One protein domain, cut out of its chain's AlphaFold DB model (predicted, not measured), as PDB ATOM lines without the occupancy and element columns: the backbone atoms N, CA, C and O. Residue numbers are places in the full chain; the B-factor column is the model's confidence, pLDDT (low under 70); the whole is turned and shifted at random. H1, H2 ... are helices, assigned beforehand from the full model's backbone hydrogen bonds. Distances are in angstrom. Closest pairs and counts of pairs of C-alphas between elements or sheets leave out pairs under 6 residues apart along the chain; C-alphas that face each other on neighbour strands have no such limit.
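Overview. This is residues 321 to 524 of the 843 residues of the protein "snRNA-activating protein complex subunit 4 isoform X2" of Diabrotica virgifera virgifera (western corn rootworm) (UniProt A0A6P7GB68). Three separate clusters of helices are strung along one chain in a loose arch: H1, H2 and H3 make one foot, H7, H8 and H9 the other, and H4, H5, H6, H10 and H11 the larger cluster that joins them, with H4 at its core. The chain passes through H6 into the second foot and comes back by a long link to add H10 and H11 to the larger cluster; residues 471 to 476 stick out from the second foot. The printed part has 204 residues with eleven named helices, H1 to H11 in order, and no named strand: all helix. The whole is loose, with a radius of gyration of the C-alphas of 22.3 A, and flat, spanning 64 by 51 by 28 A.

Along the chain. H1, residues 321 to 333, begins with C-alpha 321 at (-36.641, 65.526, 52.958) and is 18.2 A long from first to last C-alpha. H2 is residues 341 to 346 and H3 residues 353 to 364. H4, residues 376 to 389, is 19.8 A long and begins with C-alpha 376 at (-51.562, 53.081, 23.929). H5 is residues 396 to 399 and H6 residues 405 to 416. H7, residues 427 to 439, is 18.3 A long, and H8 is residues 445 to 451. H9, residues 456 to 472, is the longest, 24.4 A. H10, residues 491 to 503, is 18.2 A long; H11, residues 511 to 523, is 17.9 A long and ends with C-alpha 523 at (-60.316, 57.327, 14.048).

Arrangement. H4 is the hub. It touches H10 at a steep tilt of 46 degrees, the same way; the closest C-alphas, of Cys 380 and Leu 495, are 5.4 A apart. With residues 376 to 381 alone it touches H11, closest at the C-alphas of Ala 377 and Gly 515, 5.3 A. With residues 379 to 383 alone it touches H6, about perpendicular at 79 degrees, closest at the C-alphas of Ile 382 and Tyr 412, 7.2 A. H4 and H5 only just touch, with 3 pairs of C-alphas within 8 A; the closest are those of Cys 385 and Val 396, 6.1 A. H1 touches H2, closest at the C-alphas of Leu 329 and Ile 344, 6.4 A. H3 touches H2 with residues 353 to 357 alone, closest at the C-alphas of Ala 345 and Arg 353, 5.1 A. H9 touches H7 with residues 459 to 466 alone, about perpendicular at 88 degrees, closest at the C-alphas of Leu 433 and Tyr 463, 7.1 A. H9 touches H8 with residues 456 to 460 alone, closest at the C-alphas of Ala 449 and Pro 456, 5.0 A. H3 and H4 are apart, as are H6 and H7, and H9 and H10. Every O i to N i+4 pair is within hydrogen-bond range in H1, H2, H3, H4, H6, H7, H8, H9 and H11, and 8 of 9 in H10; H5 is too short for such a pair.

Size, cuts and confidence. The C-alphas farthest apart, of Val 335 and Gly 475, are 65.8 A apart. The printed part has no cut. The links from H3 to H4 and from H9 to H10 are long. The mean pLDDT of the printed part is 79.2, and 32 residues are under 70, among them 366 to 372, 417 to 423 and 485 to 494.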
ATOM      1  N   ALA A 321     -37.900  65.064  52.376       86.94
ATOM      2  CA  ALA A 321     -36.641  65.526  52.958       86.94
ATOM      3  C   ALA A 321     -35.615  64.388  53.120       86.94
ATOM      4  O   ALA A 321     -34.431  64.580  52.837       86.94
ATOM      5  N   GLU A 322     -36.058  63.194  53.535       89.25
ATOM      6  CA  GLU A 322     -35.209  61.996  53.595       89.25
ATOM      7  C   GLU A 322     -34.735  61.577  52.199       89.25
ATOM      8  O   GLU A 322     -33.567  61.230  52.046       89.25
ATOM      9  N   ASP A 323     -35.602  61.655  51.187       89.75
ATOM     10  CA  ASP A 323     -35.252  61.341  49.799       89.75
ATOM     11  C   ASP A 323     -34.223  62.325  49.232       89.75
ATOM     12  O   ASP A 323     -33.214  61.898  48.668       89.75
ATOM     13  N   LYS A 324     -34.410  63.634  49.457       88.44
ATOM     14  CA  LYS A 324     -33.433  64.664  49.068       88.44
ATOM     15  C   LYS A 324     -32.087  64.438  49.762       88.44
ATOM     16  O   LYS A 324     -31.036  64.515  49.128       88.44
ATOM     17  N   LYS A 325     -32.109  64.102  51.057       91.44
ATOM     18  CA  LYS A 325     -30.902  63.757  51.820       91.44
ATOM     19  C   LYS A 325     -30.225  62.503  51.261       91.44
ATOM     20  O   LYS A 325     -29.009  62.502  51.093       91.44
ATOM     21  N   LEU A 326     -30.992  61.458  50.949       91.88
ATOM     22  CA  LEU A 326     -30.479  60.201  50.403       91.88
ATOM     23  C   LEU A 326     -29.838  60.413  49.029       91.88
ATOM     24  O   LEU A 326     -28.713  59.973  48.823       91.88
ATOM     25  N   ALA A 327     -30.504  61.138  48.127       88.88
ATOM     26  CA  ALA A 327     -29.968  61.469  46.809       88.88
ATOM     27  C   ALA A 327     -28.655  62.263  46.908       88.88
ATOM     28  O   ALA A 327     -27.671  61.920  46.253       88.88
ATOM     29  N   ASN A 328     -28.596  63.264  47.795       90.38
ATOM     30  CA  ASN A 328     -27.384  64.053  48.026       90.38
ATOM     31  C   ASN A 328     -26.225  63.215  48.579       90.38
ATOM     32  O   ASN A 328     -25.091  63.358  48.125       90.38
ATOM     33  N   LEU A 329     -26.496  62.335  49.547       91.75
ATOM     34  CA  LEU A 329     -25.477  61.460  50.129       91.75
ATOM     35  C   LEU A 329     -24.976  60.430  49.117       91.75
ATOM     36  O   LEU A 329     -23.776  60.189  49.052       91.75
ATOM     37  N   VAL A 330     -25.864  59.859  48.301       90.19
ATOM     38  CA  VAL A 330     -25.453  58.952  47.225       90.19
ATOM     39  C   VAL A 330     -24.588  59.693  46.211       90.19
ATOM     40  O   VAL A 330     -23.516  59.201  45.890       90.19
ATOM     41  N   ARG A 331     -24.967  60.903  45.782       86.00
ATOM     42  CA  ARG A 331     -24.140  61.718  44.878       86.00
ATOM     43  C   ARG A 331     -22.761  62.035  45.465       86.00
ATOM     44  O   ARG A 331     -21.784  62.028  44.731       86.00
ATOM     45  N   LYS A 332     -22.677  62.299  46.773       89.31
ATOM     46  CA  LYS A 332     -21.420  62.637  47.463       89.31
ATOM     47  C   LYS A 332     -20.492  61.435  47.657       89.31
ATOM     48  O   LYS A 332     -19.282  61.587  47.563       89.31
ATOM     49  N   PHE A 333     -21.044  60.269  47.990       88.31
ATOM     50  CA  PHE A 333     -20.259  59.082  48.343       88.31
ATOM     51  C   PHE A 333     -20.116  58.065  47.204       88.31
ATOM     52  O   PHE A 333     -19.433  57.058  47.390       88.31
ATOM     53  N   ARG A 334     -20.767  58.283  46.056       86.81
ATOM     54  CA  ARG A 334     -20.635  57.433  44.868       86.81
ATOM     55  C   ARG A 334     -19.230  57.574  44.284       86.81
ATOM     56  O   ARG A 334     -18.784  58.681  44.007       86.81
ATOM     57  N   VAL A 335     -18.574  56.439  44.064       85.69
ATOM     58  CA  VAL A 335     -17.285  56.340  43.371       85.69
ATOM     59  C   VAL A 335     -17.504  55.434  42.164       85.69
ATOM     60  O   VAL A 335     -17.683  54.227  42.326       85.69
ATOM     61  N   GLY A 336     -17.585  56.016  40.964       80.75
ATOM     62  CA  GLY A 336     -17.983  55.280  39.757       80.75
ATOM     63  C   GLY A 336     -19.351  54.610  39.937       80.75
ATOM     64  O   GLY A 336     -20.324  55.274  40.290       80.75
ATOM     65  N   ASP A 337     -19.429  53.291  39.766       75.81
ATOM     66  CA  ASP A 337     -20.661  52.508  39.976       75.81
ATOM     67  C   ASP A 337     -20.839  51.973  41.402       75.81
ATOM     68  O   ASP A 337     -21.890  51.425  41.752       75.81
ATOM     69  N   TYR A 338     -19.841  52.169  42.262       86.38
ATOM     70  CA  TYR A 338     -19.887  51.713  43.640       86.38
ATOM     71  C   TYR A 338     -20.495  52.770  44.569       86.38
ATOM     72  O   TYR A 338     -20.101  53.938  44.591       86.38
ATOM     73  N   ILE A 339     -21.459  52.339  45.391       88.31
ATOM     74  CA  ILE A 339     -22.114  53.173  46.403       88.31
ATOM     75  C   ILE A 339     -21.912  52.522  47.782       88.31
ATOM     76  O   ILE A 339     -22.481  51.453  48.042       88.31
ATOM     77  N   PRO A 340     -21.158  53.150  48.707       88.69
ATOM     78  CA  PRO A 340     -20.896  52.605  50.035       88.69
ATOM     79  C   PRO A 340     -22.104  52.802  50.964       88.69
ATOM     80  O   PRO A 340     -22.146  53.704  51.806       88.69
ATOM     81  N   TRP A 341     -23.100  51.919  50.846       88.75
ATOM     82  CA  TRP A 341     -24.353  51.989  51.610       88.75
ATOM     83  C   TRP A 341     -24.161  52.011  53.130       88.75
ATOM     84  O   TRP A 341     -24.979  52.597  53.835       88.75
ATOM     85  N   THR A 342     -23.088  51.408  53.644       88.50
ATOM     86  CA  THR A 342     -22.755  51.417  55.077       88.50
ATOM     87  C   THR A 342     -22.424  52.825  55.576       88.50
ATOM     88  O   THR A 342     -22.905  53.223  56.632       88.50
ATOM     89  N   LYS A 343     -21.677  53.622  54.794       87.56
ATOM     90  CA  LYS A 343     -21.386  55.029  55.124       87.56
ATOM     91  C   LYS A 343     -22.659  55.874  55.064       87.56
ATOM     92  O   LYS A 343     -22.929  56.653  55.969       87.56
ATOM     93  N   ILE A 344     -23.490  55.648  54.045       90.25
ATOM     94  CA  ILE A 344     -24.759  56.366  53.873       90.25
ATOM     95  C   ILE A 344     -25.722  56.072  55.030       90.25
ATOM     96  O   ILE A 344     -26.330  56.998  55.560       90.25
ATOM     97  N   ALA A 345     -25.829  54.812  55.461       89.56
ATOM     98  CA  ALA A 345     -26.720  54.406  56.546       89.56
ATOM     99  C   ALA A 345     -26.396  55.092  57.881       89.56
ATOM    100  O   ALA A 345     -27.322  55.456  58.599       89.56
ATOM    101  N   ARG A 346     -25.118  55.375  58.175       87.69
ATOM    102  CA  ARG A 346     -24.715  56.120  59.386       87.69
ATOM    103  C   ARG A 346     -25.345  57.514  59.469       87.69
ATOM    104  O   ARG A 346     -25.622  58.002  60.557       87.69
ATOM    105  N   HIS A 347     -25.656  58.137  58.332       86.12
ATOM    106  CA  HIS A 347     -26.329  59.440  58.294       86.12
ATOM    107  C   HIS A 347     -27.854  59.370  58.516       86.12
ATOM    108  O   HIS A 347     -28.518  60.416  58.566       86.12
ATOM    109  N   PHE A 348     -28.427  58.167  58.646       85.56
ATOM    110  CA  PHE A 348     -29.842  57.936  58.928       85.56
ATOM    111  C   PHE A 348     -30.026  57.187  60.255       85.56
ATOM    112  O   PHE A 348     -29.962  55.967  60.315       85.56
ATOM    113  N   ARG A 349     -30.380  57.920  61.317       77.06
ATOM    114  CA  ARG A 349     -30.565  57.374  62.678       77.06
ATOM    115  C   ARG A 349     -31.634  56.273  62.794       77.06
ATOM    116  O   ARG A 349     -31.581  55.458  63.705       77.06
ATOM    117  N   TYR A 350     -32.621  56.268  61.896       80.12
ATOM    118  CA  TYR A 350     -33.815  55.417  61.991       80.12
ATOM    119  C   TYR A 350     -34.152  54.667  60.693       80.12
ATOM    120  O   TYR A 350     -35.295  54.242  60.516       80.12
ATOM    121  N   ARG A 351     -33.204  54.540  59.754       82.94
ATOM    122  CA  ARG A 351     -33.397  53.793  58.500       82.94
ATOM    123  C   ARG A 351     -32.283  52.780  58.323       82.94
ATOM    124  O   ARG A 351     -31.123  53.077  58.574       82.94
ATOM    125  N   GLU A 352     -32.644  51.597  57.854       82.00
ATOM    126  CA  GLU A 352     -31.685  50.523  57.622       82.00
ATOM    127  C   GLU A 352     -30.991  50.672  56.259       82.00
ATOM    128  O   GLU A 352     -31.579  51.158  55.289       82.00
ATOM    129  N   ARG A 353     -29.756  50.168  56.149       86.81
ATOM    130  CA  ARG A 353     -28.982  50.111  54.898       86.81
ATOM    131  C   ARG A 353     -29.783  49.521  53.731       86.81
ATOM    132  O   ARG A 353     -29.747  50.055  52.623       86.81
ATOM    133  N   SER A 354     -30.505  48.428  53.978       85.31
ATOM    134  CA  SER A 354     -31.331  47.736  52.983       85.31
ATOM    135  C   SER A 354     -32.491  48.608  52.484       85.31
ATOM    136  O   SER A 354     -32.716  48.704  51.276       85.31
ATOM    137  N   GLN A 355     -33.170  49.314  53.394       87.25
ATOM    138  CA  GLN A 355     -34.260  50.241  53.078       87.25
ATOM    139  C   GLN A 355     -33.775  51.398  52.201       87.25
ATOM    140  O   GLN A 355     -34.444  51.747  51.231       87.25
ATOM    141  N   LEU A 356     -32.607  51.969  52.515       89.94
ATOM    142  CA  LEU A 356     -31.997  53.057  51.741       89.94
ATOM    143  C   LEU A 356     -31.581  52.590  50.345       89.94
ATOM    144  O   LEU A 356     -31.904  53.253  49.361       89.94
ATOM    145  N   HIS A 357     -30.931  51.426  50.245       88.69
ATOM    146  CA  HIS A 357     -30.567  50.837  48.958       88.69
ATOM    147  C   HIS A 357     -31.803  50.596  48.085       88.69
ATOM    148  O   HIS A 357     -31.821  50.980  46.919       88.69
ATOM    149  N   HIS A 358     -32.860  50.009  48.653       85.31
ATOM    150  CA  HIS A 358     -34.107  49.753  47.938       85.31
ATOM    151  C   HIS A 358     -34.802  51.057  47.517       85.31
ATOM    152  O   HIS A 358     -35.231  51.187  46.369       85.31
ATOM    153  N   ARG A 359     -34.881  52.047  48.421       87.81
ATOM    154  CA  ARG A 359     -35.461  53.363  48.122       87.81
ATOM    155  C   ARG A 359     -34.718  54.034  46.976       87.81
ATOM    156  O   ARG A 359     -35.350  54.480  46.024       87.81
ATOM    157  N   PHE A 360     -33.391  54.048  47.035       86.56
ATOM    158  CA  PHE A 360     -32.591  54.635  45.979       86.56
ATOM    159  C   PHE A 360     -32.753  53.863  44.669       86.56
ATOM    160  O   PHE A 360     -33.212  54.437  43.693       86.56
ATOM    161  N   LYS A 361     -32.496  52.551  44.657       83.00
ATOM    162  CA  LYS A 361     -32.516  51.717  43.446       83.00
ATOM    163  C   LYS A 361     -33.823  51.796  42.657       83.00
ATOM    164  O   LYS A 361     -33.769  51.825  41.434       83.00
ATOM    165  N   TYR A 362     -34.970  51.799  43.338       74.62
ATOM    166  CA  TYR A 362     -36.276  51.698  42.678       74.62
ATOM    167  C   TYR A 362     -37.046  53.016  42.575       74.62
ATOM    168  O   TYR A 362     -37.952  53.097  41.750       74.62
ATOM    169  N   PHE A 363     -36.727  54.026  43.391       74.19
ATOM    170  CA  PHE A 363     -37.490  55.281  43.419       74.19
ATOM    171  C   PHE A 363     -36.640  56.510  43.088       74.19
ATOM    172  O   PHE A 363     -37.117  57.374  42.364       74.19
ATOM    173  N   LEU A 364     -35.397  56.597  43.583       78.19
ATOM    174  CA  LEU A 364     -34.541  57.780  43.370       78.19
ATOM    175  C   LEU A 364     -33.540  57.620  42.222       78.19
ATOM    176  O   LEU A 364     -33.086  58.608  41.680       78.19
ATOM    177  N   ASN A 365     -33.215  56.401  41.804       71.00
ATOM    178  CA  ASN A 365     -32.355  56.130  40.647       71.00
ATOM    179  C   ASN A 365     -33.116  56.269  39.310       71.00
ATOM    180  O   ASN A 365     -32.639  55.865  38.253       71.00
ATOM    181  N   HIS A 366     -34.359  56.746  39.376       60.84
ATOM    182  CA  HIS A 366     -35.303  56.848  38.269       60.84
ATOM    183  C   HIS A 366     -35.973  58.230  38.244       60.84
ATOM    184  O   HIS A 366     -37.102  58.335  37.774       60.84
ATOM    185  N   VAL A 367     -35.316  59.277  38.769       52.97
ATOM    186  CA  VAL A 367     -35.854  60.653  38.693       52.97
ATOM    187  C   VAL A 367     -36.124  61.054  37.236       52.97
ATOM    188  O   VAL A 367     -37.112  61.732  36.979       52.97
ATOM    189  N   ASP A 368     -35.348  60.516  36.293       52.19
ATOM    190  CA  ASP A 368     -35.475  60.775  34.852       52.19
ATOM    191  C   ASP A 368     -36.527  59.893  34.143       52.19
ATOM    192  O   ASP A 368     -36.643  59.923  32.924       52.19
ATOM    193  N   LYS A 369     -37.298  59.070  34.873       60.00
ATOM    194  CA  LYS A 369     -38.284  58.138  34.293       60.00
ATOM    195  C   LYS A 369     -39.718  58.620  34.523       60.00
ATOM    196  O   LYS A 369     -40.114  58.885  35.660       60.00
ATOM    197  N   LYS A 370     -40.531  58.685  33.457       58.16
ATOM    198  CA  LYS A 370     -41.928  59.161  33.452       58.16
ATOM    199  C   LYS A 370     -42.761  58.502  34.559       58.16
ATOM    200  O   LYS A 370     -43.027  57.292  34.553       58.16
ATOM    201  N   GLN A 371     -43.260  59.327  35.477       56.34
ATOM    202  CA  GLN A 371     -44.307  58.962  36.430       56.34
ATOM    203  C   GLN A 371     -45.665  59.339  35.829       56.34
ATOM    204  O   GLN A 371     -46.074  60.492  35.865       56.34
ATOM    205  N   GLY A 372     -46.363  58.376  35.226       65.81
ATOM    206  CA  GLY A 372     -47.639  58.640  34.556       65.81
ATOM    207  C   GLY A 372     -48.304  57.386  33.996       65.81
ATOM    208  O   GLY A 372     -47.718  56.299  34.038       65.81
ATOM    209  N   LYS A 373     -49.529  57.531  33.477       74.88
ATOM    210  CA  LYS A 373     -50.260  56.456  32.779       74.88
ATOM    211  C   LYS A 373     -49.454  55.985  31.561       74.88
ATOM    212  O   LYS A 373     -48.736  56.790  30.975       74.88
ATOM    213  N   PHE A 374     -49.526  54.697  31.229       81.75
ATOM    214  CA  PHE A 374     -48.999  54.191  29.957       81.75
ATOM    215  C   PHE A 374     -49.909  54.671  28.826       81.75
ATOM    216  O   PHE A 374     -51.132  54.629  28.975       81.75
ATOM    217  N   SER A 375     -49.312  55.163  27.748       84.12
ATOM    218  CA  SER A 375     -50.011  55.450  26.496       84.12
ATOM    219  C   SER A 375     -50.284  54.158  25.725       84.12
ATOM    220  O   SER A 375     -49.625  53.140  25.942       84.12
ATOM    221  N   LEU A 376     -51.249  54.209  24.807       79.69
ATOM    222  CA  LEU A 376     -51.562  53.081  23.929       79.69
ATOM    223  C   LEU A 376     -50.368  52.730  23.024       79.69
ATOM    224  O   LEU A 376     -50.049  51.556  22.874       79.69
ATOM    225  N   ALA A 377     -49.630  53.732  22.532       83.31
ATOM    226  CA  ALA A 377     -48.406  53.513  21.761       83.31
ATOM    227  C   ALA A 377     -47.305  52.812  22.581       83.31
ATOM    228  O   ALA A 377     -46.683  51.867  22.098       83.31
ATOM    229  N   GLU A 378     -47.111  53.202  23.851       86.88
ATOM    230  CA  GLU A 378     -46.200  52.491  24.764       86.88
ATOM    231  C   GLU A 378     -46.646  51.033  24.982       86.88
ATOM    232  O   GLU A 378     -45.803  50.141  25.025       86.88
ATOM    233  N   ASP A 379     -47.950  50.772  25.115       86.88
ATOM    234  CA  ASP A 379     -48.478  49.414  25.290       86.88
ATOM    235  C   ASP A 379     -48.291  48.542  24.031       86.88
ATOM    236  O   ASP A 379     -47.896  47.380  24.162       86.88
ATOM    237  N   CYS A 380     -48.505  49.093  22.829       84.19
ATOM    238  CA  CYS A 380     -48.198  48.435  21.550       84.19
ATOM    239  C   CYS A 380     -46.714  48.088  21.437       84.19
ATOM    240  O   CYS A 380     -46.369  46.949  21.132       84.19
ATOM    241  N   LEU A 381     -45.829  49.041  21.740       85.88
ATOM    242  CA  LEU A 381     -44.386  48.819  21.684       85.88
ATOM    243  C   LEU A 381     -43.949  47.709  22.649       85.88
ATOM    244  O   LEU A 381     -43.141  46.854  22.294       85.88
ATOM    245  N   ILE A 382     -44.524  47.664  23.858       87.44
ATOM    246  CA  ILE A 382     -44.279  46.567  24.806       87.44
ATOM    247  C   ILE A 382     -44.721  45.223  24.212       87.44
ATOM    248  O   ILE A 382     -44.030  44.228  24.424       87.44
ATOM    249  N   TYR A 383     -45.841  45.174  23.488       84.56
ATOM    250  CA  TYR A 383     -46.316  43.953  22.836       84.56
ATOM    251  C   TYR A 383     -45.336  43.480  21.751       84.56
ATOM    252  O   TYR A 383     -44.853  42.352  21.836       84.56
ATOM    253  N   ILE A 384     -44.945  44.372  20.832       82.44
ATOM    254  CA  ILE A 384     -43.988  44.100  19.743       82.44
ATOM    255  C   ILE A 384     -42.654  43.594  20.305       82.44
ATOM    256  O   ILE A 384     -42.136  42.557  19.891       82.44
ATOM    257  N   CYS A 385     -42.090  44.295  21.293       84.19
ATOM    258  CA  CYS A 385     -40.808  43.899  21.868       84.19
ATOM    259  C   CYS A 385     -40.893  42.569  22.631       84.19
ATOM    260  O   CYS A 385     -39.920  41.820  22.645       84.19
ATOM    261  N   VAL A 386     -42.023  42.252  23.274       84.56
ATOM    262  CA  VAL A 386     -42.184  40.961  23.961       84.56
ATOM    263  C   VAL A 386     -42.410  39.814  22.975       84.56
ATOM    264  O   VAL A 386     -41.941  38.712  23.243       84.56
ATOM    265  N   GLU A 387     -43.063  40.035  21.836       81.62
ATOM    266  CA  GLU A 387     -43.132  39.017  20.779       81.62
ATOM    267  C   GLU A 387     -41.754  38.733  20.175       81.62
ATOM    268  O   GLU A 387     -41.397  37.573  19.975       81.62
ATOM    269  N   LYS A 388     -40.939  39.775  19.973       80.25
ATOM    270  CA  LYS A 388     -39.610  39.653  19.363       80.25
ATOM    271  C   LYS A 388     -38.540  39.087  20.303       80.25
ATOM    272  O   LYS A 388     -37.752  38.236  19.901       80.25
ATOM    273  N   PHE A 389     -38.501  39.557  21.550       82.25
ATOM    274  CA  PHE A 389     -37.439  39.246  22.520       82.25
ATOM    275  C   PHE A 389     -37.905  38.354  23.682       82.25
ATOM    276  O   PHE A 389     -37.134  37.990  24.575       82.25
ATOM    277  N   GLY A 390     -39.192  38.012  23.734       80.56
ATOM    278  CA  GLY A 390     -39.773  37.253  24.834       80.56
ATOM    279  C   GLY A 390     -39.782  38.027  26.158       80.56
ATOM    280  O   GLY A 390     -40.029  39.229  26.239       80.56
ATOM    281  N   MET A 391     -39.506  37.327  27.261       79.44
ATOM    282  CA  MET A 391     -39.599  37.879  28.627       79.44
ATOM    283  C   MET A 391     -38.377  38.732  29.037       79.44
ATOM    284  O   MET A 391     -38.169  39.014  30.227       79.44
ATOM    285  N   ALA A 392     -37.563  39.147  28.067       81.44
ATOM    286  CA  ALA A 392     -36.329  39.905  28.231       81.44
ATOM    287  C   ALA A 392     -36.574  41.417  28.428       81.44
ATOM    288  O   ALA A 392     -35.967  42.247  27.766       81.44
ATOM    289  N   TYR A 393     -37.382  41.810  29.423       83.25
ATOM    290  CA  TYR A 393     -37.825  43.205  29.667       83.25
ATOM    291  C   TYR A 393     -36.742  44.299  29.766       83.25
ATOM    292  O   TYR A 393     -37.081  45.475  29.839       83.25
ATOM    293  N   HIS A 394     -35.467  43.936  29.882       80.06
ATOM    294  CA  HIS A 394     -34.352  44.878  29.828       80.06
ATOM    295  C   HIS A 394     -34.102  45.442  28.421       80.06
ATOM    296  O   HIS A 394     -33.850  46.633  28.305       80.06
ATOM    297  N   GLU A 395     -34.291  44.657  27.363       79.94
ATOM    298  CA  GLU A 395     -34.143  45.121  25.974       79.94
ATOM    299  C   GLU A 395     -35.248  46.135  25.632       79.94
ATOM    300  O   GLU A 395     -35.007  47.181  25.042       79.94
ATOM    301  N   VAL A 396     -36.453  45.934  26.178       82.50
ATOM    302  CA  VAL A 396     -37.566  46.896  26.063       82.50
ATOM    303  C   VAL A 396     -37.237  48.254  26.707       82.50
ATOM    304  O   VAL A 396     -37.766  49.280  26.286       82.50
ATOM    305  N   THR A 397     -36.360  48.300  27.722       81.81
ATOM    306  CA  THR A 397     -35.977  49.581  28.352       81.81
ATOM    307  C   THR A 397     -35.054  50.437  27.494       81.81
ATOM    308  O   THR A 397     -34.939  51.629  27.769       81.81
ATOM    309  N   GLU A 398     -34.431  49.872  26.458       82.94
ATOM    310  CA  GLU A 398     -33.631  50.644  25.499       82.94
ATOM    311  C   GLU A 398     -34.527  51.473  24.572       82.94
ATOM    312  O   GLU A 398     -34.199  52.619  24.258       82.94
ATOM    313  N   HIS A 399     -35.702  50.931  24.232       81.81
ATOM    314  CA  HIS A 399     -36.730  51.600  23.430       81.81
ATOM    315  C   HIS A 399     -37.675  52.474  24.275       81.81
ATOM    316  O   HIS A 399     -38.143  53.508  23.813       81.81
ATOM    317  N   LEU A 400     -37.912  52.112  25.543       81.62
ATOM    318  CA  LEU A 400     -38.675  52.901  26.521       81.62
ATOM    319  C   LEU A 400     -37.764  53.448  27.629       81.62
ATOM    320  O   LEU A 400     -37.874  53.049  28.795       81.62
ATOM    321  N   LYS A 401     -36.874  54.384  27.276       71.25
ATOM    322  CA  LYS A 401     -35.872  54.964  28.199       71.25
ATOM    323  C   LYS A 401     -36.510  55.600  29.440       71.25
ATOM    324  O   LYS A 401     -36.008  55.437  30.559       71.25
ATOM    325  N   ASP A 402     -37.689  56.190  29.262       77.31
ATOM    326  CA  ASP A 402     -38.450  56.848  30.321       77.31
ATOM    327  C   ASP A 402     -39.180  55.872  31.259       77.31
ATOM    328  O   ASP A 402     -39.796  56.304  32.232       77.31
ATOM    329  N   ARG A 403     -39.162  54.554  31.012       79.94
ATOM    330  CA  ARG A 403     -39.830  53.551  31.863       79.94
ATOM    331  C   ARG A 403     -38.821  52.589  32.480       79.94
ATOM    332  O   ARG A 403     -37.741  52.311  31.962       79.94
ATOM    333  N   SER A 404     -39.122  52.100  33.681       78.38
ATOM    334  CA  SER A 404     -38.279  51.112  34.357       78.38
ATOM    335  C   SER A 404     -38.653  49.691  33.941       78.38
ATOM    336  O   SER A 404     -39.820  49.388  33.689       78.38
ATOM    337  N   ARG A 405     -37.675  48.776  33.966       81.75
ATOM    338  CA  ARG A 405     -37.893  47.339  33.718       81.75
ATOM    339  C   ARG A 405     -39.032  46.777  34.572       81.75
ATOM    340  O   ARG A 405     -39.825  45.964  34.106       81.75
ATOM    341  N   THR A 406     -39.114  47.211  35.828       78.44
ATOM    342  CA  THR A 406     -40.166  46.787  36.757       78.44
ATOM    343  C   THR A 406     -41.532  47.320  36.333       78.44
ATOM    344  O   THR A 406     -42.504  46.573  36.387       78.44
ATOM    345  N   GLN A 407     -41.625  48.578  35.886       81.69
ATOM    346  CA  GLN A 407     -42.875  49.156  35.387       81.69
ATOM    347  C   GLN A 407     -43.362  48.425  34.130       81.69
ATOM    348  O   GLN A 407     -44.525  48.037  34.088       81.69
ATOM    349  N   ILE A 408     -42.471  48.168  33.167       85.62
ATOM    350  CA  ILE A 408     -42.781  47.455  31.917       85.62
ATOM    351  C   ILE A 408     -43.237  46.023  32.207       85.62
ATOM    352  O   ILE A 408     -44.308  45.609  31.770       85.62
ATOM    353  N   ARG A 409     -42.471  45.276  33.015       83.44
ATOM    354  CA  ARG A 409     -42.831  43.909  33.414       83.44
ATOM    355  C   ARG A 409     -44.196  43.869  34.094       83.44
ATOM    356  O   ARG A 409     -45.010  43.007  33.768       83.44
ATOM    357  N   THR A 410     -44.435  44.761  35.056       81.25
ATOM    358  CA  THR A 410     -45.721  44.823  35.757       81.25
ATOM    359  C   THR A 410     -46.836  45.149  34.772       81.25
ATOM    360  O   THR A 410     -47.793  44.388  34.721       81.25
ATOM    361  N   ARG A 411     -46.685  46.186  33.934       84.12
ATOM    362  CA  ARG A 411     -47.680  46.576  32.922       84.12
ATOM    363  C   ARG A 411     -48.031  45.412  32.001       84.12
ATOM    364  O   ARG A 411     -49.210  45.094  31.861       84.12
ATOM    365  N   TYR A 412     -47.026  44.727  31.458       83.75
ATOM    366  CA  TYR A 412     -47.246  43.576  30.593       83.75
ATOM    367  C   TYR A 412     -47.974  42.446  31.329       83.75
ATOM    368  O   TYR A 412     -49.040  42.026  30.900       83.75
ATOM    369  N   ILE A 413     -47.472  41.992  32.482       77.06
ATOM    370  CA  ILE A 413     -48.063  40.854  33.211       77.06
ATOM    371  C   ILE A 413     -49.487  41.155  33.696       77.06
ATOM    372  O   ILE A 413     -50.348  40.283  33.621       77.06
ATOM    373  N   THR A 414     -49.740  42.356  34.222       71.38
ATOM    374  CA  THR A 414     -51.025  42.676  34.857       71.38
ATOM    375  C   THR A 414     -52.074  43.201  33.889       71.38
ATOM    376  O   THR A 414     -53.257  43.085  34.198       71.38
ATOM    377  N   CYS A 415     -51.676  43.817  32.770       70.69
ATOM    378  CA  CYS A 415     -52.604  44.542  31.895       70.69
ATOM    379  C   CYS A 415     -52.622  44.077  30.430       70.69
ATOM    380  O   CYS A 415     -53.664  44.258  29.800       70.69
ATOM    381  N   LEU A 416     -51.518  43.530  29.899       74.81
ATOM    382  CA  LEU A 416     -51.385  43.202  28.465       74.81
ATOM    383  C   LEU A 416     -51.374  41.690  28.180       74.81
ATOM    384  O   LEU A 416     -52.018  41.244  27.241       74.81
ATOM    385  N   LYS A 417     -50.675  40.889  28.997       69.69
ATOM    386  CA  LYS A 417     -50.551  39.427  28.856       69.69
ATOM    387  C   LYS A 417     -51.833  38.698  29.229       69.69
ATOM    388  O   LYS A 417     -52.195  37.697  28.618       69.69
ATOM    389  N   LEU A 418     -52.464  39.142  30.310       59.59
ATOM    390  CA  LEU A 418     -53.752  38.606  30.698       59.59
ATOM    391  C   LEU A 418     -54.786  39.279  29.799       59.59
ATOM    392  O   LEU A 418     -55.006  40.484  29.936       59.59
ATOM    393  N   ASP A 419     -55.497  38.489  28.994       58.44
ATOM    394  CA  ASP A 419     -56.843  38.829  28.504       58.44
ATOM    395  C   ASP A 419     -57.821  38.850  29.695       58.44
ATOM    396  O   ASP A 419     -58.859  38.184  29.716       58.44
ATOM    397  N   ALA A 420     -57.423  39.538  30.767       61.66
ATOM    398  CA  ALA A 420     -58.204  39.708  31.959       61.66
ATOM    399  C   ALA A 420     -59.391  40.568  31.571       61.66
ATOM    400  O   ALA A 420     -59.234  41.679  31.056       61.66
ATOM    401  N   LYS A 421     -60.583  40.060  31.854       66.00
ATOM    402  CA  LYS A 421     -61.803  40.816  31.654       66.00
ATOM    403  C   LYS A 421     -61.688  42.127  32.446       66.00
ATOM    404  O   LYS A 421     -61.471  42.121  33.661       66.00
ATOM    405  N   LYS A 422     -61.802  43.265  31.761       65.81
ATOM    406  CA  LYS A 422     -61.888  44.604  32.379       65.81
ATOM    407  C   LYS A 422     -63.339  45.069  32.550       65.81
ATOM    408  O   LYS A 422     -63.576  46.106  33.148       65.81
ATOM    409  N   ASN A 423     -64.297  44.281  32.065       67.12
ATOM    410  CA  ASN A 423     -65.726  44.572  32.118       67.12
ATOM    411  C   ASN A 423     -66.298  44.517  33.550       67.12
ATOM    412  O   ASN A 423     -65.620  44.142  34.510       67.12
ATOM    413  N   THR A 424     -67.562  44.894  33.698       80.19
ATOM    414  CA  THR A 424     -68.320  44.798  34.953       80.19
ATOM    415  C   THR A 424     -68.275  43.375  35.531       80.19
ATOM    416  O   THR A 424     -68.290  42.404  34.777       80.19
ATOM    417  N   TRP A 425     -68.187  43.242  36.859       85.44
ATOM    418  CA  TRP A 425     -68.333  41.946  37.543       85.44
ATOM    419  C   TRP A 425     -69.764  41.435  37.388       85.44
ATOM    420  O   TRP A 425     -70.684  42.246  37.461       85.44
ATOM    421  N   THR A 426     -69.953  40.130  37.202       86.12
ATOM    422  CA  THR A 426     -71.287  39.503  37.148       86.12
ATOM    423  C   THR A 426     -71.615  38.770  38.449       86.12
ATOM    424  O   THR A 426     -70.725  38.466  39.239       86.12
ATOM    425  N   GLU A 427     -72.893  38.455  38.673       85.56
ATOM    426  CA  GLU A 427     -73.330  37.646  39.827       85.56
ATOM    427  C   GLU A 427     -72.683  36.272  39.843       85.56
ATOM    428  O   GLU A 427     -72.091  35.885  40.844       85.56
ATOM    429  N   ALA A 428     -72.675  35.592  38.697       85.06
ATOM    430  CA  ALA A 428     -72.008  34.305  38.564       85.06
ATOM    431  C   ALA A 428     -70.501  34.387  38.888       85.06
ATOM    432  O   ALA A 428     -69.938  33.454  39.462       85.06
ATOM    433  N   GLU A 429     -69.830  35.497  38.547       88.25
ATOM    434  CA  GLU A 429     -68.418  35.724  38.894       88.25
ATOM    435  C   GLU A 429     -68.219  35.958  40.401       88.25
ATOM    436  O   GLU A 429     -67.242  35.473  40.972       88.25
ATOM    437  N   ASP A 430     -69.139  36.664  41.060       89.94
ATOM    438  CA  ASP A 430     -69.100  36.879  42.510       89.94
ATOM    439  C   ASP A 430     -69.379  35.576  43.285       89.94
ATOM    440  O   ASP A 430     -68.668  35.265  44.246       89.94
ATOM    441  N   ASP A 431     -70.344  34.772  42.830       87.62
ATOM    442  CA  ASP A 431     -70.685  33.471  43.418       87.62
ATOM    443  C   ASP A 431     -69.529  32.475  43.295       87.62
ATOM    444  O   ASP A 431     -69.156  31.793  44.254       87.62
ATOM    445  N   THR A 432     -68.926  32.394  42.108       89.00
ATOM    446  CA  THR A 432     -67.759  31.535  41.871       89.00
ATOM    447  C   THR A 432     -66.548  32.002  42.673       89.00
ATOM    448  O   THR A 432     -65.835  31.167  43.228       89.00
ATOM    449  N   LEU A 433     -66.338  33.315  42.813       90.75
ATOM    450  CA  LEU A 433     -65.292  33.884  43.661       90.75
ATOM    451  C   LEU A 433     -65.448  33.467  45.128       90.75
ATOM    452  O   LEU A 433     -64.470  33.026  45.732       90.75
ATOM    453  N   ILE A 434     -66.645  33.593  45.705       89.06
ATOM    454  CA  ILE A 434     -66.898  33.201  47.099       89.06
ATOM    455  C   ILE A 434     -66.728  31.691  47.268       89.06
ATOM    456  O   ILE A 434     -65.981  31.260  48.143       89.06
ATOM    457  N   ARG A 435     -67.314  30.891  46.374       89.06
ATOM    458  CA  ARG A 435     -67.236  29.425  46.425       89.06
ATOM    459  C   ARG A 435     -65.799  28.913  46.360       89.06
ATOM    460  O   ARG A 435     -65.377  28.139  47.216       89.06
ATOM    461  N   LEU A 436     -65.022  29.369  45.373       89.19
ATOM    462  CA  LEU A 436     -63.613  28.979  45.225       89.19
ATOM    463  C   LEU A 436     -62.779  29.423  46.427       89.19
ATOM    464  O   LEU A 436     -61.808  28.769  46.804       89.19
ATOM    465  N   ARG A 437     -63.162  30.541  47.041       88.56
ATOM    466  CA  ARG A 437     -62.496  31.067  48.218       88.56
ATOM    467  C   ARG A 437     -62.804  30.264  49.484       88.56
ATOM    468  O   ARG A 437     -61.905  30.095  50.303       88.56
ATOM    469  N   GLU A 438     -64.027  29.781  49.644       84.94
ATOM    470  CA  GLU A 438     -64.441  28.934  50.770       84.94
ATOM    471  C   GLU A 438     -63.862  27.518  50.676       84.94
ATOM    472  O   GLU A 438     -63.530  26.916  51.694       84.94
ATOM    473  N   GLN A 439     -63.657  27.010  49.458       82.62
ATOM    474  CA  GLN A 439     -63.057  25.694  49.214       82.62
ATOM    475  C   GLN A 439     -61.544  25.639  49.492       82.62
ATOM    476  O   GLN A 439     -60.992  24.561  49.716       82.62
ATOM    477  N   GLN A 440     -60.844  26.777  49.473       81.19
ATOM    478  CA  GLN A 440     -59.395  26.821  49.673       81.19
ATOM    479  C   GLN A 440     -59.015  27.111  51.134       81.19
ATOM    480  O   GLN A 440     -59.269  28.189  51.664       81.19
ATOM    481  N   THR A 441     -58.267  26.194  51.758       70.25
ATOM    482  CA  THR A 441     -57.663  26.404  53.091       70.25
ATOM    483  C   THR A 441     -56.493  27.396  53.065       70.25
ATOM    484  O   THR A 441     -56.195  28.047  54.068       70.25
ATOM    485  N   LYS A 442     -55.828  27.554  51.910       75.50
ATOM    486  CA  LYS A 442     -54.686  28.458  51.708       75.50
ATOM    487  C   LYS A 442     -55.051  29.610  50.775       75.50
ATOM    488  O   LYS A 442     -55.734  29.437  49.778       75.50
ATOM    489  N   MET A 443     -54.548  30.800  51.091       73.31
ATOM    490  CA  MET A 443     -54.818  32.029  50.343       73.31
ATOM    491  C   MET A 443     -54.085  32.039  48.993       73.31
ATOM    492  O   MET A 443     -52.965  32.547  48.921       73.31
ATOM    493  N   ASP A 444     -54.702  31.523  47.930       82.06
ATOM    494  CA  ASP A 444     -54.133  31.590  46.581       82.06
ATOM    495  C   ASP A 444     -55.032  32.354  45.603       82.06
ATOM    496  O   ASP A 444     -55.840  31.809  44.859       82.06
ATOM    497  N   TRP A 445     -54.850  33.674  45.572       85.62
ATOM    498  CA  TRP A 445     -55.555  34.546  44.630       85.62
ATOM    499  C   TRP A 445     -55.152  34.312  43.171       85.62
ATOM    500  O   TRP A 445     -55.836  34.801  42.278       85.62
ATOM    501  N   THR A 446     -54.049  33.607  42.919       84.06
ATOM    502  CA  THR A 446     -53.518  33.396  41.569       84.06
ATOM    503  C   THR A 446     -54.370  32.397  40.802       84.06
ATOM    504  O   THR A 446     -54.781  32.685  39.681       84.06
ATOM    505  N   THR A 447     -54.691  31.264  41.428       83.62
ATOM    506  CA  THR A 447     -55.543  30.218  40.845       83.62
ATOM    507  C   THR A 447     -56.972  30.710  40.646       83.62
ATOM    508  O   THR A 447     -57.503  30.605  39.546       83.62
ATOM    509  N   ILE A 448     -57.559  31.363  41.656       85.38
ATOM    510  CA  ILE A 448     -58.919  31.924  41.555       85.38
ATOM    511  C   ILE A 448     -59.005  32.955  40.416       85.38
ATOM    512  O   ILE A 448     -59.954  32.969  39.636       85.38
ATOM    513  N   ALA A 449     -57.999  33.822  40.290       86.00
ATOM    514  CA  ALA A 449     -57.962  34.832  39.238       86.00
ATOM    515  C   ALA A 449     -57.832  34.231  37.831       86.00
ATOM    516  O   ALA A 449     -58.463  34.736  36.902       86.00
ATOM    517  N   GLN A 450     -57.077  33.138  37.677       83.25
ATOM    518  CA  GLN A 450     -56.994  32.399  36.414       83.25
ATOM    519  C   GLN A 450     -58.355  31.821  36.013       83.25
ATOM    520  O   GLN A 450     -58.774  32.026  34.875       83.25
ATOM    521  N   THR A 451     -59.078  31.187  36.945       85.06
ATOM    522  CA  THR A 451     -60.415  30.625  36.685       85.06
ATOM    523  C   THR A 451     -61.420  31.696  36.261       85.06
ATOM    524  O   THR A 451     -62.173  31.502  35.312       85.06
ATOM    525  N   LEU A 452     -61.398  32.862  36.914       83.25
ATOM    526  CA  LEU A 452     -62.302  33.976  36.603       83.25
ATOM    527  C   LEU A 452     -61.859  34.805  35.386       83.25
ATOM    528  O   LEU A 452     -62.564  35.730  34.984       83.25
ATOM    529  N   ARG A 453     -60.680  34.519  34.811       80.56
ATOM    530  CA  ARG A 453     -60.006  35.369  33.812       80.56
ATOM    531  C   ARG A 453     -59.949  36.838  34.257       80.56
ATOM    532  O   ARG A 453     -60.265  37.750  33.496       80.56
ATOM    533  N   ARG A 454     -59.558  37.077  35.510       82.50
ATOM    534  CA  ARG A 454     -59.342  38.405  36.120       82.50
ATOM    535  C   ARG A 454     -57.918  38.486  36.674       82.50
ATOM    536  O   ARG A 454     -57.185  37.504  36.674       82.50
ATOM    537  N   THR A 455     -57.490  39.651  37.156       79.94
ATOM    538  CA  THR A 455     -56.194  39.767  37.852       79.94
ATOM    539  C   THR A 455     -56.318  39.398  39.341       79.94
ATOM    540  O   THR A 455     -57.339  39.715  39.958       79.94
ATOM    541  N   PRO A 456     -55.274  38.829  39.984       83.81
ATOM    542  CA  PRO A 456     -55.305  38.496  41.417       83.81
ATOM    543  C   PRO A 456     -55.664  39.680  42.324       83.81
ATOM    544  O   PRO A 456     -56.341  39.516  43.339       83.81
ATOM    545  N   GLY A 457     -55.244  40.890  41.942       82.81
ATOM    546  CA  GLY A 457     -55.590  42.123  42.647       82.81
ATOM    547  C   GLY A 457     -57.080  42.459  42.559       82.81
ATOM    548  O   GLY A 457     -57.696  42.722  43.590       82.81
ATOM    549  N   GLN A 458     -57.670  42.397  41.359       83.25
ATOM    550  CA  GLN A 458     -59.105  42.630  41.152       83.25
ATOM    551  C   GLN A 458     -59.947  41.613  41.929       83.25
ATOM    552  O   GLN A 458     -60.865  42.007  42.642       83.25
ATOM    553  N   THR A 459     -59.593  40.330  41.846       88.81
ATOM    554  CA  THR A 459     -60.278  39.231  42.537       88.81
ATOM    555  C   THR A 459     -60.237  39.401  44.053       88.81
ATOM    556  O   THR A 459     -61.270  39.361  44.721       88.81
ATOM    557  N   ARG A 460     -59.050  39.691  44.607       88.00
ATOM    558  CA  ARG A 460     -58.902  39.975  46.037       88.00
ATOM    559  C   ARG A 460     -59.747  41.177  46.445       88.00
ATOM    560  O   ARG A 460     -60.443  41.113  47.455       88.00
ATOM    561  N   GLN A 461     -59.687  42.270  45.690       87.06
ATOM    562  CA  GLN A 461     -60.421  43.488  46.014       87.06
ATOM    563  C   GLN A 461     -61.935  43.268  45.969       87.06
ATOM    564  O   GLN A 461     -62.623  43.674  46.904       87.06
ATOM    565  N   ARG A 462     -62.445  42.580  44.939       90.50
ATOM    566  CA  ARG A 462     -63.871  42.259  44.819       90.50
ATOM    567  C   ARG A 462     -64.354  41.427  46.002       90.50
ATOM    568  O   ARG A 462     -65.344  41.803  46.620       90.50
ATOM    569  N   TYR A 463     -63.600  40.403  46.403       90.69
ATOM    570  CA  TYR A 463     -63.935  39.592  47.577       90.69
ATOM    571  C   TYR A 463     -64.035  40.428  48.862       90.69
ATOM    572  O   TYR A 463     -64.973  40.259  49.633       90.69
ATOM    573  N   HIS A 464     -63.109  41.368  49.090       88.50
ATOM    574  CA  HIS A 464     -63.175  42.238  50.275       88.50
ATOM    575  C   HIS A 464     -64.390  43.172  50.236       88.50
ATOM    576  O   HIS A 464     -64.971  43.445  51.282       88.50
ATOM    577  N   VAL A 465     -64.780  43.655  49.049       88.69
ATOM    578  CA  VAL A 465     -65.993  44.469  48.875       88.69
ATOM    579  C   VAL A 465     -67.237  43.650  49.199       88.69
ATOM    580  O   VAL A 465     -68.050  44.111  49.994       88.69
ATOM    581  N   ILE A 466     -67.355  42.439  48.647       88.25
ATOM    582  CA  ILE A 466     -68.487  41.541  48.912       88.25
ATOM    583  C   ILE A 466     -68.555  41.212  50.402       88.25
ATOM    584  O   ILE A 466     -69.576  41.452  51.037       88.25
ATOM    585  N   LYS A 467     -67.446  40.753  50.991       88.56
ATOM    586  CA  LYS A 467     -67.386  40.378  52.405       88.56
ATOM    587  C   LYS A 467     -67.804  41.532  53.319       88.56
ATOM    588  O   LYS A 467     -68.667  41.358  54.169       88.56
ATOM    589  N   LYS A 468     -67.246  42.726  53.100       88.81
ATOM    590  CA  LYS A 468     -67.572  43.920  53.891       88.81
ATOM    591  C   LYS A 468     -69.028  44.362  53.709       88.81
ATOM    592  O   LYS A 468     -69.613  44.907  54.639       88.81
ATOM    593  N   TYR A 469     -69.597  44.176  52.519       87.00
ATOM    594  CA  TYR A 469     -70.998  44.488  52.247       87.00
ATOM    595  C   TYR A 469     -71.937  43.530  52.991       87.00
ATOM    596  O   TYR A 469     -72.854  43.986  53.667       87.00
ATOM    597  N   LEU A 470     -71.656  42.224  52.936       86.88
ATOM    598  CA  LEU A 470     -72.426  41.190  53.635       86.88
ATOM    599  C   LEU A 470     -72.310  41.311  55.164       86.88
ATOM    600  O   LEU A 470     -73.309  41.180  55.860       86.88
ATOM    601  N   GLU A 471     -71.121  41.634  55.691       85.25
ATOM    602  CA  GLU A 471     -70.903  41.887  57.128       85.25
ATOM    603  C   GLU A 471     -71.690  43.111  57.634       85.25
ATOM    604  O   GLU A 471     -72.104  43.141  58.790       85.25
ATOM    605  N   LYS A 472     -71.887  44.132  56.788       83.38
ATOM    606  CA  LYS A 472     -72.586  45.371  57.165       83.38
ATOM    607  C   LYS A 472     -74.108  45.269  57.019       83.38
ATOM    608  O   LYS A 472     -74.822  45.959  57.739       83.38
ATOM    609  N   ASN A 473     -74.587  44.427  56.106       81.56
ATOM    610  CA  ASN A 473     -76.003  44.285  55.771       81.56
ATOM    611  C   ASN A 473     -76.450  42.828  55.980       81.56
ATOM    612  O   ASN A 473     -76.619  42.075  55.016       81.56
ATOM    613  N   SER A 474     -76.644  42.430  57.240       68.00
ATOM    614  CA  SER A 474     -77.147  41.103  57.616       68.00
ATOM    615  C   SER A 474     -78.558  40.885  57.050       68.00
ATOM    616  O   SER A 474     -79.520  41.451  57.562       68.00
ATOM    617  N   GLY A 475     -78.671  40.116  55.962       70.38
ATOM    618  CA  GLY A 475     -79.922  39.871  55.222       70.38
ATOM    619  C   GLY A 475     -79.845  40.185  53.722       70.38
ATOM    620  O   GLY A 475     -80.763  39.866  52.976       70.38
ATOM    621  N   SER A 476     -78.750  40.789  53.252       74.12
ATOM    622  CA  SER A 476     -78.518  41.009  51.820       74.12
ATOM    623  C   SER A 476     -77.859  39.803  51.150       74.12
ATOM    624  O   SER A 476     -76.849  39.299  51.633       74.12
ATOM    625  N   THR A 477     -78.386  39.392  49.996       78.75
ATOM    626  CA  THR A 477     -77.790  38.350  49.139       78.75
ATOM    627  C   THR A 477     -76.722  38.952  48.216       78.75
ATOM    628  O   THR A 477     -76.674  40.167  48.013       78.75
ATOM    629  N   ILE A 478     -75.875  38.108  47.617       77.12
ATOM    630  CA  ILE A 478     -74.822  38.491  46.653       77.12
ATOM    631  C   ILE A 478     -75.381  39.348  45.503       77.12
ATOM    632  O   ILE A 478     -74.700  40.263  45.036       77.12
ATOM    633  N   MET A 479     -76.649  39.135  45.130       74.00
ATOM    634  CA  MET A 479     -77.395  39.929  44.146       74.00
ATOM    635  C   MET A 479     -77.381  41.434  44.453       74.00
ATOM    636  O   MET A 479     -77.208  42.257  43.559       74.00
ATOM    637  N   ASN A 480     -77.456  41.793  45.736       77.94
ATOM    638  CA  ASN A 480     -77.578  43.176  46.192       77.94
ATOM    639  C   ASN A 480     -76.228  43.908  46.248       77.94
ATOM    640  O   ASN A 480     -76.186  45.085  46.604       77.94
ATOM    641  N   VAL A 481     -75.109  43.232  45.955       82.50
ATOM    642  CA  VAL A 481     -73.777  43.843  46.009       82.50
ATOM    643  C   VAL A 481     -73.593  44.793  44.816       82.50
ATOM    644  O   VAL A 481     -73.617  44.341  43.670       82.50
ATOM    645  N   PRO A 482     -73.286  46.088  45.037       78.81
ATOM    646  CA  PRO A 482     -73.121  47.052  43.951       78.81
ATOM    647  C   PRO A 482     -72.045  46.635  42.933       78.81
ATOM    648  O   PRO A 482     -70.906  46.301  43.296       78.81
ATOM    649  N   ARG A 483     -72.385  46.697  41.640       82.12
ATOM    650  CA  ARG A 483     -71.488  46.426  40.504       82.12
ATOM    651  C   ARG A 483     -71.297  47.709  39.705       82.12
ATOM    652  O   ARG A 483     -72.260  48.323  39.265       82.12
ATOM    653  N   ARG A 484     -70.047  48.145  39.544       71.06
ATOM    654  CA  ARG A 484     -69.732  49.327  38.729       71.06
ATOM    655  C   ARG A 484     -69.806  48.957  37.255       71.06
ATOM    656  O   ARG A 484     -69.068  48.065  36.841       71.06
ATOM    657  N   ILE A 485     -70.637  49.661  36.493       63.72
ATOM    658  CA  ILE A 485     -70.717  49.513  35.040       63.72
ATOM    659  C   ILE A 485     -69.402  50.020  34.436       63.72
ATOM    660  O   ILE A 485     -69.038  51.179  34.619       63.72
ATOM    661  N   HIS A 486     -68.672  49.138  33.755       56.09
ATOM    662  CA  HIS A 486     -67.485  49.496  32.987       56.09
ATOM    663  C   HIS A 486     -67.850  49.524  31.502       56.09
ATOM    664  O   HIS A 486     -68.230  48.492  30.948       56.09
ATOM    665  N   VAL A 487     -67.721  50.686  30.858       51.59
ATOM    666  CA  VAL A 487     -67.837  50.815  29.396       51.59
ATOM    667  C   VAL A 487     -66.670  50.049  28.762       51.59
ATOM    668  O   VAL A 487     -65.546  50.134  29.268       51.59
ATOM    669  N   LYS A 488     -66.935  49.232  27.732       48.84
ATOM    670  CA  LYS A 488     -65.901  48.467  27.019       48.84
ATOM    671  C   LYS A 488     -64.898  49.446  26.401       48.84
ATOM    672  O   LYS A 488     -65.254  50.214  25.524       48.84
ATOM    673  N   GLU A 489     -63.645  49.384  26.831       51.59
ATOM    674  CA  GLU A 489     -62.525  49.898  26.046       51.59
ATOM    675  C   GLU A 489     -61.981  48.715  25.231       51.59
ATOM    676  O   GLU A 489     -61.269  47.862  25.770       51.59
ATOM    677  N   GLU A 490     -62.332  48.630  23.945       53.25
ATOM    678  CA  GLU A 490     -61.848  47.599  23.002       53.25
ATOM    679  C   GLU A 490     -60.370  47.780  22.607       53.25
ATOM    680  O   GLU A 490     -59.825  47.062  21.771       53.25
ATOM    681  N   ASN A 491     -59.675  48.683  23.298       58.56
ATOM    682  CA  ASN A 491     -58.299  49.083  23.045       58.56
ATOM    683  C   ASN A 491     -57.330  47.889  22.969       58.56
ATOM    684  O   ASN A 491     -56.449  47.874  22.125       58.56
ATOM    685  N   ASN A 492     -57.494  46.841  23.788       64.06
ATOM    686  CA  ASN A 492     -56.566  45.698  23.779       64.06
ATOM    687  C   ASN A 492     -56.582  44.886  22.463       64.06
ATOM    688  O   ASN A 492     -55.565  44.273  22.151       64.06
ATOM    689  N   SER A 493     -57.697  44.846  21.720       66.94
ATOM    690  CA  SER A 493     -57.766  44.135  20.429       66.94
ATOM    691  C   SER A 493     -57.030  44.920  19.346       66.94
ATOM    692  O   SER A 493     -56.159  44.377  18.667       66.94
ATOM    693  N   VAL A 494     -57.301  46.225  19.284       69.62
ATOM    694  CA  VAL A 494     -56.639  47.173  18.380       69.62
ATOM    695  C   VAL A 494     -55.127  47.190  18.621       69.62
ATOM    696  O   VAL A 494     -54.348  47.092  17.679       69.62
ATOM    697  N   LEU A 495     -54.688  47.189  19.887       73.94
ATOM    698  CA  LEU A 495     -53.263  47.134  20.236       73.94
ATOM    699  C   LEU A 495     -52.560  45.880  19.677       73.94
ATOM    700  O   LEU A 495     -51.418  45.974  19.229       73.94
ATOM    701  N   LYS A 496     -53.225  44.713  19.701       73.69
ATOM    702  CA  LYS A 496     -52.684  43.459  19.143       73.69
ATOM    703  C   LYS A 496     -52.653  43.490  17.616       73.69
ATOM    704  O   LYS A 496     -51.671  43.055  17.029       73.69
ATOM    705  N   GLN A 497     -53.701  44.016  16.983       72.31
ATOM    706  CA  GLN A 497     -53.762  44.163  15.527       72.31
ATOM    707  C   GLN A 497     -52.634  45.062  15.019       72.31
ATOM    708  O   GLN A 497     -51.878  44.645  14.146       72.31
ATOM    709  N   VAL A 498     -52.444  46.232  15.636       73.94
ATOM    710  CA  VAL A 498     -51.352  47.151  15.288       73.94
ATOM    711  C   VAL A 498     -49.986  46.526  15.562       73.94
ATOM    712  O   VAL A 498     -49.084  46.644  14.740       73.94
ATOM    713  N   ALA A 499     -49.818  45.802  16.671       75.12
ATOM    714  CA  ALA A 499     -48.556  45.119  16.948       75.12
ATOM    715  C   ALA A 499     -48.218  44.040  15.900       75.12
ATOM    716  O   ALA A 499     -47.060  43.934  15.497       75.12
ATOM    717  N   ASN A 500     -49.215  43.306  15.397       77.94
ATOM    718  CA  ASN A 500     -49.021  42.281  14.368       77.94
ATOM    719  C   ASN A 500     -48.534  42.858  13.028       77.94
ATOM    720  O   ASN A 500     -47.766  42.191  12.336       77.94
ATOM    721  N   ILE A 501     -48.923  44.092  12.675       76.81
ATOM    722  CA  ILE A 501     -48.438  44.788  11.463       76.81
ATOM    723  C   ILE A 501     -46.908  44.902  11.495       76.81
ATOM    724  O   ILE A 501     -46.228  44.681  10.494       76.81
ATOM    725  N   PHE A 502     -46.362  45.194  12.674       73.62
ATOM    726  CA  PHE A 502     -44.926  45.337  12.891       73.62
ATOM    727  C   PHE A 502     -44.224  44.026  13.254       73.62
ATOM    728  O   PHE A 502     -43.004  43.941  13.138       73.62
ATOM    729  N   GLY A 503     -44.964  42.984  13.646       65.25
ATOM    730  CA  GLY A 503     -44.411  41.670  13.991       65.25
ATOM    731  C   GLY A 503     -43.654  40.994  12.839       65.25
ATOM    732  O   GLY A 503     -42.735  40.215  13.083       65.25
ATOM    733  N   ALA A 504     -43.985  41.331  11.587       63.06
ATOM    734  CA  ALA A 504     -43.288  40.842  10.394       63.06
ATOM    735  C   ALA A 504     -42.003  41.628  10.052       63.06
ATOM    736  O   ALA A 504     -41.222  41.194   9.202       63.06
ATOM    737  N   GLN A 505     -41.766  42.781  10.684       70.44
ATOM    738  CA  GLN A 505     -40.642  43.659  10.371       70.44
ATOM    739  C   GLN A 505     -39.446  43.399  11.304       70.44
ATOM    740  O   GLN A 505     -39.567  43.277  12.522       70.44
ATOM    741  N   ASN A 506     -38.235  43.363  10.739       64.56
ATOM    742  CA  ASN A 506     -37.002  43.185  11.519       64.56
ATOM    743  C   ASN A 506     -36.569  44.448  12.283       64.56
ATOM    744  O   ASN A 506     -35.672  44.365  13.127       64.56
ATOM    745  N   VAL A 507     -37.208  45.591  12.046       75.81
ATOM    746  CA  VAL A 507     -36.915  46.875  12.699       75.81
ATOM    747  C   VAL A 507     -37.994  47.165  13.739       75.81
ATOM    748  O   VAL A 507     -39.156  46.832  13.540       75.81
ATOM    749  N   ILE A 508     -37.598  47.710  14.890       79.31
ATOM    750  CA  ILE A 508     -38.539  48.079  15.952       79.31
ATOM    751  C   ILE A 508     -39.035  49.497  15.657       79.31
ATOM    752  O   ILE A 508     -38.187  50.387  15.569       79.31
ATOM    753  N   PRO A 509     -40.352  49.705  15.506       81.12
ATOM    754  CA  PRO A 509     -40.914  51.004  15.150       81.12
ATOM    755  C   PRO A 509     -40.754  52.033  16.273       81.12
ATOM    756  O   PRO A 509     -40.636  51.686  17.458       81.12
ATOM    757  N   THR A 510     -40.761  53.311  15.903       84.06
ATOM    758  CA  THR A 510     -40.703  54.419  16.865       84.06
ATOM    759  C   THR A 510     -42.064  54.651  17.540       84.06
ATOM    760  O   THR A 510     -43.113  54.232  17.053       84.06
ATOM    761  N   LEU A 511     -42.076  55.316  18.704       81.94
ATOM    762  CA  LEU A 511     -43.326  55.643  19.414       81.94
ATOM    763  C   LEU A 511     -44.259  56.552  18.595       81.94
ATOM    764  O   LEU A 511     -45.471  56.493  18.794       81.94
ATOM    765  N   GLU A 512     -43.699  57.379  17.712       80.06
ATOM    766  CA  GLU A 512     -44.438  58.295  16.836       80.06
ATOM    767  C   GLU A 512     -45.138  57.522  15.712       80.06
ATOM    768  O   GLU A 512     -46.352  57.644  15.579       80.06
ATOM    769  N   GLU A 513     -44.431  56.616  15.026       80.75
ATOM    770  CA  GLU A 513     -45.001  55.724  13.997       80.75
ATOM    771  C   GLU A 513     -46.158  54.870  14.540       80.75
ATOM    772  O   GLU A 513     -47.215  54.748  13.919       80.75
ATOM    773  N   ILE A 514     -45.987  54.292  15.734       81.19
ATOM    774  CA  ILE A 514     -47.057  53.529  16.391       81.19
ATOM    775  C   ILE A 514     -48.233  54.453  16.741       81.19
ATOM    776  O   ILE A 514     -49.391  54.051  16.629       81.19
ATOM    777  N   GLY A 515     -47.946  55.678  17.191       79.25
ATOM    778  CA  GLY A 515     -48.952  56.679  17.535       79.25
ATOM    779  C   GLY A 515     -49.811  57.092  16.340       79.25
ATOM    780  O   GLY A 515     -51.031  57.154  16.478       79.25
ATOM    781  N   GLU A 516     -49.197  57.310  15.177       80.38
ATOM    782  CA  GLU A 516     -49.890  57.643  13.929       80.38
ATOM    783  C   GLU A 516     -50.814  56.509  13.480       80.38
ATOM    784  O   GLU A 516     -52.004  56.731  13.249       80.38
ATOM    785  N   ILE A 517     -50.324  55.266  13.461       78.50
ATOM    786  CA  ILE A 517     -51.148  54.112  13.079       78.50
ATOM    787  C   ILE A 517     -52.290  53.897  14.075       78.50
ATOM    788  O   ILE A 517     -53.430  53.698  13.666       78.50
ATOM    789  N   LEU A 518     -52.026  53.992  15.382       76.69
ATOM    790  CA  LEU A 518     -53.086  53.907  16.388       76.69
ATOM    791  C   LEU A 518     -54.124  55.013  16.222       76.69
ATOM    792  O   LEU A 518     -55.303  54.756  16.443       76.69
ATOM    793  N   SER A 519     -53.712  56.222  15.838       74.12
ATOM    794  CA  SER A 519     -54.654  57.301  15.561       74.12
ATOM    795  C   SER A 519     -55.546  56.969  14.366       74.12
ATOM    796  O   SER A 519     -56.746  57.184  14.455       74.12
ATOM    797  N   ASN A 520     -55.018  56.330  13.318       72.50
ATOM    798  CA  ASN A 520     -55.818  55.889  12.173       72.50
ATOM    799  C   ASN A 520     -56.814  54.786  12.566       72.50
ATOM    800  O   ASN A 520     -57.995  54.917  12.276       72.50
ATOM    801  N   TYR A 521     -56.389  53.770  13.324       66.38
ATOM    802  CA  TYR A 521     -57.277  52.693  13.796       66.38
ATOM    803  C   TYR A 521     -58.331  53.148  14.817       66.38
ATOM    804  O   TYR A 521     -59.393  52.541  14.922       66.38
ATOM    805  N   LEU A 522     -58.037  54.175  15.621       64.12
ATOM    806  CA  LEU A 522     -58.989  54.737  16.588       64.12
ATOM    807  C   LEU A 522     -59.922  55.782  15.955       64.12
ATOM    808  O   LEU A 522     -60.972  56.062  16.531       64.12
ATOM    809  N   ASN A 523     -59.538  56.345  14.804       56.50
ATOM    810  CA  ASN A 523     -60.316  57.327  14.048       56.50
ATOM    811  C   ASN A 523     -61.037  56.722  12.825       56.50
ATOM    812  O   ASN A 523     -61.833  57.423  12.202       56.50
ATOM    813  N   GLU A 524     -60.798  55.455  12.474       41.09
ATOM    814  CA  GLU A 524     -61.580  54.741  11.461       41.09
ATOM    815  C   GLU A 524     -63.000  54.459  11.992       41.09
ATOM    816  O   GLU A 524     -63.153  53.818  13.039       41.09
TER     817      GLU A 524